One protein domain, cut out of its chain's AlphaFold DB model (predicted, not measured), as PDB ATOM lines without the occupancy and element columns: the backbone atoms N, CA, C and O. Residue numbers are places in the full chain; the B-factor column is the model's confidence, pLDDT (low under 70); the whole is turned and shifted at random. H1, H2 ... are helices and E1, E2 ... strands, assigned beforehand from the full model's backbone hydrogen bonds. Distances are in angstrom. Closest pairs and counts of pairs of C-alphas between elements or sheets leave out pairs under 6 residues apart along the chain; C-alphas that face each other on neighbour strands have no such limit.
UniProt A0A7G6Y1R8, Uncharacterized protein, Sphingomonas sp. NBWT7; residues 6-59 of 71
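This is residues 6 to 59 of the 71 residues of an uncharacterized protein of Sphingomonas sp. NBWT7 (UniProt A0A7G6Y1R8). A short ribbon of two antiparallel strands, E1 and E2, runs along one side of a small domain, with helix H1 set off from it and helix H2 at one end of the long axis; much of the rest is loop. The loop residues 18 to 23 stick out at the other end of that axis. The printed part has 54 residues, with two named helices and two named strands in the order H1, E1, H2, E2; the sheet's order is E1 - E2. The class is mixed, helices and strands, though under half of the residues, 23, are in named elements. The whole is compact, with a radius of gyration of the C-alphas of 10.9 A and spans of 28 by 19 by 18 A.

Strand E1 is residues 27 to 30, 10.0 A from first to last C-alpha, beginning at C-alpha 27 at (50.674, 14.629, 83.214). Strand E2 is residues 55 to 58, also 10.0 A long, ending at C-alpha 58 at (46.873, 12.921, 86.005). Helix H2, residues 44 to 52, is the longest helix at 12.7 A. Helix H1, residues 10 to 15, is 8.5 A long and begins at C-alpha 10 at (41.184, 16.495, 79.326).

E1 and E2 are antiparallel neighbours, with 159 degrees between their directions. Their C-alphas 28 and 57 face each other at 4.6 A, as do 30 and 55 at 4.6 A. Across the pair, N 29 and O 56 are within hydrogen-bond range at 2.9 A, and N 58 and O 27 at 2.8 A. H1 and E1 have 1 pair of C-alphas within 8 A, those of Ala 13 and Val 29, 7.1 A apart; their centres are 10.0 A apart. H1 is apart from E2. H1 and H2 are apart too. A tight link of 2 residues joins H2 to E2. In H1 and H2, every O i to N i+4 pair is within hydrogen-bond range.

The two C-alphas farthest apart are those of Arg 20 and Asp 44, at 29.4 A. The printed part, residues 6 to 59, has no cut. The link from H1 to E1 is long, with 11 residues, and within it residues 18 to 23 stand free. The link from E1 to H2 is long as well: residues 31 to 43, with C-alphas 6 to 13 A from the mean of all C-alphas. The mean pLDDT of the printed part is 79.2; residues 13 to 21 and residue 23 are under 70, so the model's confidence is low there.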
ATOM      1  N   ASP A   6      33.446  12.040  82.011       77.06
ATOM      2  CA  ASP A   6      33.797  13.081  82.980       77.06
ATOM      3  C   ASP A   6      35.195  13.674  82.734       77.06
ATOM      4  O   ASP A   6      35.485  14.793  83.163       77.06
ATOM      5  N   TYR A   7      36.056  12.963  82.004       76.62
ATOM      6  CA  TYR A   7      37.404  13.393  81.630       76.62
ATOM      7  C   TYR A   7      37.504  13.835  80.168       76.62
ATOM      8  O   TYR A   7      38.603  14.121  79.694       76.62
ATOM      9  N   ALA A   8      36.384  13.961  79.449       77.62
ATOM     10  CA  ALA A   8      36.392  14.379  78.049       77.62
ATOM     11  C   ALA A   8      37.075  15.742  77.837       77.62
ATOM     12  O   ALA A   8      37.745  15.924  76.826       77.62
ATOM     13  N   TRP A   9      36.985  16.667  78.798       78.12
ATOM     14  CA  TRP A   9      37.675  17.969  78.761       78.12
ATOM     15  C   TRP A   9      39.208  17.835  78.729       78.12
ATOM     16  O   TRP A   9      39.909  18.718  78.229       78.12
ATOM     17  N   LEU A  10      39.747  16.723  79.248       77.00
ATOM     18  CA  LEU A  10      41.184  16.495  79.326       77.00
ATOM     19  C   LEU A  10      41.789  16.430  77.925       77.00
ATOM     20  O   LEU A  10      42.915  16.873  77.761       77.00
ATOM     21  N   LYS A  11      41.055  15.973  76.899       74.50
ATOM     22  CA  LYS A  11      41.527  15.935  75.499       74.50
ATOM     23  C   LYS A  11      41.941  17.318  74.975       74.50
ATOM     24  O   LYS A  11      42.912  17.426  74.229       74.50
ATOM     25  N   ASP A  12      41.255  18.375  75.406       71.69
ATOM     26  CA  ASP A  12      41.509  19.743  74.954       71.69
ATOM     27  C   ASP A  12      42.680  20.358  75.729       71.69
ATOM     28  O   ASP A  12      43.537  21.029  75.150       71.69
ATOM     29  N   ALA A  13      42.792  20.041  77.025       67.31
ATOM     30  CA  ALA A  13      43.980  20.346  77.821       67.31
ATOM     31  C   ALA A  13      45.224  19.587  77.310       67.31
ATOM     32  O   ALA A  13      46.321  20.140  77.241       67.31
ATOM     33  N   LEU A  14      45.038  18.333  76.888       66.69
ATOM     34  CA  LEU A  14      46.040  17.463  76.283       66.69
ATOM     35  C   LEU A  14      46.502  18.004  74.941       66.69
ATOM     36  O   LEU A  14      47.701  18.011  74.697       66.69
ATOM     37  N   ALA A  15      45.601  18.483  74.079       63.69
ATOM     38  CA  ALA A  15      45.946  19.000  72.752       63.69
ATOM     39  C   ALA A  15      46.993  20.131  72.805       63.69
ATOM     40  O   ALA A  15      47.818  20.257  71.896       63.69
ATOM     41  N   LEU A  16      47.031  20.896  73.901       59.00
ATOM     42  CA  LEU A  16      48.043  21.925  74.163       59.00
ATOM     43  C   LEU A  16      49.435  21.351  74.513       59.00
ATOM     44  O   LEU A  16      50.431  22.065  74.413       59.00
ATOM     45  N   HIS A  17      49.533  20.079  74.916       56.19
ATOM     46  CA  HIS A  17      50.766  19.371  75.313       56.19
ATOM     47  C   HIS A  17      51.087  18.120  74.456       56.19
ATOM     48  O   HIS A  17      52.197  17.587  74.512       56.19
ATOM     49  N   ALA A  18      50.158  17.671  73.609       55.12
ATOM     50  CA  ALA A  18      50.127  16.346  72.980       55.12
ATOM     51  C   ALA A  18      51.193  16.083  71.909       55.12
ATOM     52  O   ALA A  18      51.298  14.963  71.417       55.12
ATOM     53  N   ARG A  19      52.035  17.055  71.535       57.81
ATOM     54  CA  ARG A  19      53.068  16.800  70.513       57.81
ATOM     55  C   ARG A  19      54.146  15.801  70.966       57.81
ATOM     56  O   ARG A  19      54.918  15.355  70.122       57.81
ATOM     57  N   ARG A  20      54.225  15.454  72.260       60.16
ATOM     58  CA  ARG A  20      55.214  14.494  72.793       60.16
ATOM     59  C   ARG A  20      54.712  13.496  73.840       60.16
ATOM     60  O   ARG A  20      55.430  12.531  74.079       60.16
ATOM     61  N   ALA A  21      53.553  13.711  74.459       64.69
ATOM     62  CA  ALA A  21      53.088  12.855  75.549       64.69
ATOM     63  C   ALA A  21      52.561  11.511  75.019       64.69
ATOM     64  O   ALA A  21      51.727  11.476  74.111       64.69
ATOM     65  N   LYS A  22      53.048  10.406  75.583       71.25
ATOM     66  CA  LYS A  22      52.515   9.060  75.354       71.25
ATOM     67  C   LYS A  22      51.339   8.796  76.303       71.25
ATOM     68  O   LYS A  22      51.295   9.370  77.387       71.25
ATOM     69  N   PRO A  23      50.429   7.862  75.967       69.62
ATOM     70  CA  PRO A  23      49.297   7.511  76.834       69.62
ATOM     71  C   PRO A  23      49.667   7.033  78.250       69.62
ATOM     72  O   PRO A  23      48.812   7.032  79.126       69.62
ATOM     73  N   GLN A  24      50.916   6.606  78.474       76.25
ATOM     74  CA  GLN A  24      51.420   6.126  79.769       76.25
ATOM     75  C   GLN A  24      52.266   7.166  80.515       76.25
ATOM     76  O   GLN A  24      52.907   6.839  81.513       76.25
ATOM     77  N   ASP A  25      52.314   8.404  80.031       82.06
ATOM     78  CA  ASP A  25      53.087   9.444  80.693       82.06
ATOM     79  C   ASP A  25      52.268  10.081  81.818       82.06
ATOM     80  O   ASP A  25      51.049  10.240  81.739       82.06
ATOM     81  N   TRP A  26      52.965  10.476  82.879       87.06
ATOM     82  CA  TRP A  26      52.395  11.344  83.901       87.06
ATOM     83  C   TRP A  26      52.174  12.733  83.335       87.06
ATOM     84  O   TRP A  26      52.980  13.246  82.556       87.06
ATOM     85  N   MET A  27      51.099  13.365  83.779       84.75
ATOM     86  CA  MET A  27      50.674  14.629  83.214       84.75
ATOM     87  C   MET A  27      50.392  15.657  84.282       84.75
ATOM     88  O   MET A  27      49.658  15.393  85.225       84.75
ATOM     89  N   LEU A  28      50.953  16.847  84.104       86.62
ATOM     90  CA  LEU A  28      50.649  18.017  84.911       86.62
ATOM     91  C   LEU A  28      49.869  19.002  84.045       86.62
ATOM     92  O   LEU A  28      50.330  19.384  82.971       86.62
ATOM     93  N   VAL A  29      48.697  19.411  84.518       84.00
ATOM     94  CA  VAL A  29      47.830  20.373  83.838       84.00
ATOM     95  C   VAL A  29      47.663  21.602  84.726       84.00
ATOM     96  O   VAL A  29      47.289  21.492  85.894       84.00
ATOM     97  N   ASP A  30      47.920  22.782  84.164       85.81
ATOM     98  CA  ASP A  30      47.681  24.067  84.828       85.81
ATOM     99  C   ASP A  30      46.211  24.484  84.668       85.81
ATOM    100  O   ASP A  30      45.779  24.931  83.599       85.81
ATOM    101  N   LEU A  31      45.439  24.363  85.750       86.25
ATOM    102  CA  LEU A  31      44.011  24.681  85.780       86.25
ATOM    103  C   LEU A  31      43.747  26.190  85.736       86.25
ATOM    104  O   LEU A  31      42.674  26.611  85.294       86.25
ATOM    105  N   ARG A  32      44.711  27.032  86.136       87.06
ATOM    106  CA  ARG A  32      44.546  28.499  86.144       87.06
ATOM    107  C   ARG A  32      44.297  29.028  84.737       87.06
ATOM    108  O   ARG A  32      43.483  29.929  84.552       87.06
ATOM    109  N   SER A  33      44.959  28.422  83.749       80.62
ATOM    110  CA  SER A  33      44.782  28.748  82.331       80.62
ATOM    111  C   SER A  33      43.359  28.467  81.824       80.62
ATOM    112  O   SER A  33      42.872  29.157  80.926       80.62
ATOM    113  N   MET A  34      42.667  27.503  82.438       76.81
ATOM    114  CA  MET A  34      41.337  27.060  82.026       76.81
ATOM    115  C   MET A  34      40.200  27.834  82.692       76.81
ATOM    116  O   MET A  34      39.117  27.894  82.119       76.81
ATOM    117  N   ARG A  35      40.422  28.494  83.839       80.62
ATOM    118  CA  ARG A  35      39.375  29.258  84.562       80.62
ATOM    119  C   ARG A  35      38.640  30.269  83.678       80.62
ATOM    120  O   ARG A  35      37.437  30.452  83.818       80.62
ATOM    121  N   ASN A  36      39.356  30.883  82.738       76.25
ATOM    122  CA  ASN A  36      38.813  31.905  81.839       76.25
ATOM    123  C   ASN A  36      38.409  31.363  80.458       76.25
ATOM    124  O   ASN A  36      37.932  32.126  79.621       76.25
ATOM    125  N   ARG A  37      38.663  30.078  80.174       78.88
ATOM    126  CA  ARG A  37      38.499  29.461  78.842       78.88
ATOM    127  C   ARG A  37      38.005  28.018  78.925       78.88
ATOM    128  O   ARG A  37      38.387  27.178  78.117       78.88
ATOM    129  N   MET A  38      37.191  27.723  79.929       77.38
ATOM    130  CA  MET A  38      36.753  26.360  80.192       77.38
ATOM    131  C   MET A  38      35.773  25.913  79.098       77.38
ATOM    132  O   MET A  38      34.784  26.622  78.879       77.38
ATOM    133  N   PRO A  39      36.012  24.775  78.417       78.62
ATOM    134  CA  PRO A  39      35.114  24.271  77.381       78.62
ATOM    135  C   PRO A  39      33.664  24.185  77.868       78.62
ATOM    136  O   PRO A  39      33.411  23.879  79.038       78.62
ATOM    137  N   ALA A  40      32.694  24.480  77.001       80.50
ATOM    138  CA  ALA A  40      31.273  24.519  77.367       80.50
ATOM    139  C   ALA A  40      30.740  23.152  77.841       80.50
ATOM    140  O   ALA A  40      29.861  23.095  78.696       80.50
ATOM    141  N   ASP A  41      31.336  22.067  77.358       80.00
ATOM    142  CA  ASP A  41      31.049  20.676  77.709       80.00
ATOM    143  C   ASP A  41      31.784  20.187  78.969       80.00
ATOM    144  O   ASP A  41      31.620  19.036  79.362       80.00
ATOM    145  N   THR A  42      32.567  21.040  79.640       82.44
ATOM    146  CA  THR A  42      33.242  20.637  80.883       82.44
ATOM    147  C   THR A  42      32.214  20.370  81.991       82.44
ATOM    148  O   THR A  42      31.434  21.283  82.299       82.44
ATOM    149  N   PRO A  43      32.233  19.186  82.638       87.25
ATOM    150  CA  PRO A  43      31.315  18.866  83.727       87.25
ATOM    151  C   PRO A  43      31.410  19.853  84.898       87.25
ATOM    152  O   PRO A  43      32.495  20.331  85.247       87.25
ATOM    153  N   ASP A  44      30.285  20.115  85.569       87.81
ATOM    154  CA  ASP A  44      30.209  21.075  86.681       87.81
ATOM    155  C   ASP A  44      31.161  20.746  87.837       87.81
ATOM    156  O   ASP A  44      31.709  21.650  88.473       87.81
ATOM    157  N   ALA A  45      31.392  19.458  88.103       86.56
ATOM    158  CA  ALA A  45      32.356  19.017  89.108       86.56
ATOM    159  C   ALA A  45      33.773  19.524  88.788       86.56
ATOM    160  O   ALA A  45      34.447  20.076  89.660       86.56
ATOM    161  N   TRP A  46      34.190  19.439  87.522       86.12
ATOM    162  CA  TRP A  46      35.489  19.928  87.066       86.12
ATOM    163  C   TRP A  46      35.573  21.450  87.055       86.12
ATOM    164  O   TRP A  46      36.612  21.996  87.428       86.12
ATOM    165  N   ARG A  47      34.477  22.151  86.730       86.94
ATOM    166  CA  ARG A  47      34.400  23.619  86.866       86.94
ATOM    167  C   ARG A  47      34.671  24.063  88.296       86.94
ATOM    168  O   ARG A  47      35.471  24.967  88.519       86.94
ATOM    169  N   LYS A  48      34.050  23.394  89.269       88.56
ATOM    170  CA  LYS A  48      34.284  23.663  90.694       88.56
ATOM    171  C   LYS A  48      35.717  23.318  91.100       88.56
ATOM    172  O   LYS A  48      36.357  24.133  91.759       88.56
ATOM    173  N   MET A  49      36.252  22.180  90.652       87.19
ATOM    174  CA  MET A  49      37.636  21.793  90.948       87.19
ATOM    175  C   MET A  49      38.661  22.798  90.413       87.19
ATOM    176  O   MET A  49      39.582  23.162  91.139       87.19
ATOM    177  N   ALA A  50      38.493  23.309  89.191       87.19
ATOM    178  CA  ALA A  50      39.408  24.305  88.631       87.19
ATOM    179  C   ALA A  50      39.427  25.624  89.415       87.19
ATOM    180  O   ALA A  50      40.417  26.350  89.358       87.19
ATOM    181  N   LEU A  51      38.366  25.941  90.163       87.38
ATOM    182  CA  LEU A  51      38.331  27.093  91.069       87.38
ATOM    183  C   LEU A  51      39.005  26.811  92.420       87.38
ATOM    184  O   LEU A  51      39.428  27.750  93.086       87.38
ATOM    185  N   GLN A  52      39.110  25.543  92.822       91.50
ATOM    186  CA  GLN A  52      39.671  25.123  94.112       91.50
ATOM    187  C   GLN A  52      41.163  24.784  94.039       91.50
ATOM    188  O   GLN A  52      41.873  24.941  95.029       91.50
ATOM    189  N   TYR A  53      41.638  24.342  92.874       91.38
ATOM    190  CA  TYR A  53      43.020  23.928  92.652       91.38
ATOM    191  C   TYR A  53      43.653  24.722  91.509       91.38
ATOM    192  O   TYR A  53      42.990  25.079  90.533       91.38
ATOM    193  N   ASP A  54      44.953  24.993  91.615       90.56
ATOM    194  CA  ASP A  54      45.720  25.660  90.556       90.56
ATOM    195  C   ASP A  54      46.270  24.676  89.519       90.56
ATOM    196  O   ASP A  54      46.417  25.024  88.350       90.56
ATOM    197  N   MET A  55      46.563  23.444  89.929       89.81
ATOM    198  CA  MET A  55      47.145  22.411  89.078       89.81
ATOM    199  C   MET A  55      46.504  21.061  89.382       89.81
ATOM    200  O   MET A  55      46.072  20.815  90.508       89.81
ATOM    201  N   VAL A  56      46.486  20.176  88.390       88.62
ATOM    202  CA  VAL A  56      46.111  18.769  88.564       88.62
ATOM    203  C   VAL A  56      47.181  17.872  87.965       88.62
ATOM    204  O   VAL A  56      47.722  18.159  86.896       88.62
ATOM    205  N   VAL A  57      47.479  16.782  88.667       89.06
ATOM    206  CA  VAL A  57      48.329  15.706  88.165       89.06
ATOM    207  C   VAL A  57      47.435  14.546  87.764       89.06
ATOM    208  O   VAL A  57      46.640  14.067  88.570       89.06
ATOM    209  N   VAL A  58      47.564  14.098  86.523       85.62
ATOM    210  CA  VAL A  58      46.873  12.921  86.005       85.62
ATOM    211  C   VAL A  58      47.900  11.800  85.914       85.62
ATOM    212  O   VAL A  58      48.868  11.881  85.154       85.62
ATOM    213  N   ALA A  59      47.689  10.773  86.731       87.19
ATOM    214  CA  ALA A  59      48.429   9.527  86.639       87.19
ATOM    215  C   ALA A  59      47.735   8.603  85.621       87.19
ATOM    216  O   ALA A  59      46.505   8.507  85.641       87.19
TER     217      ALA A  59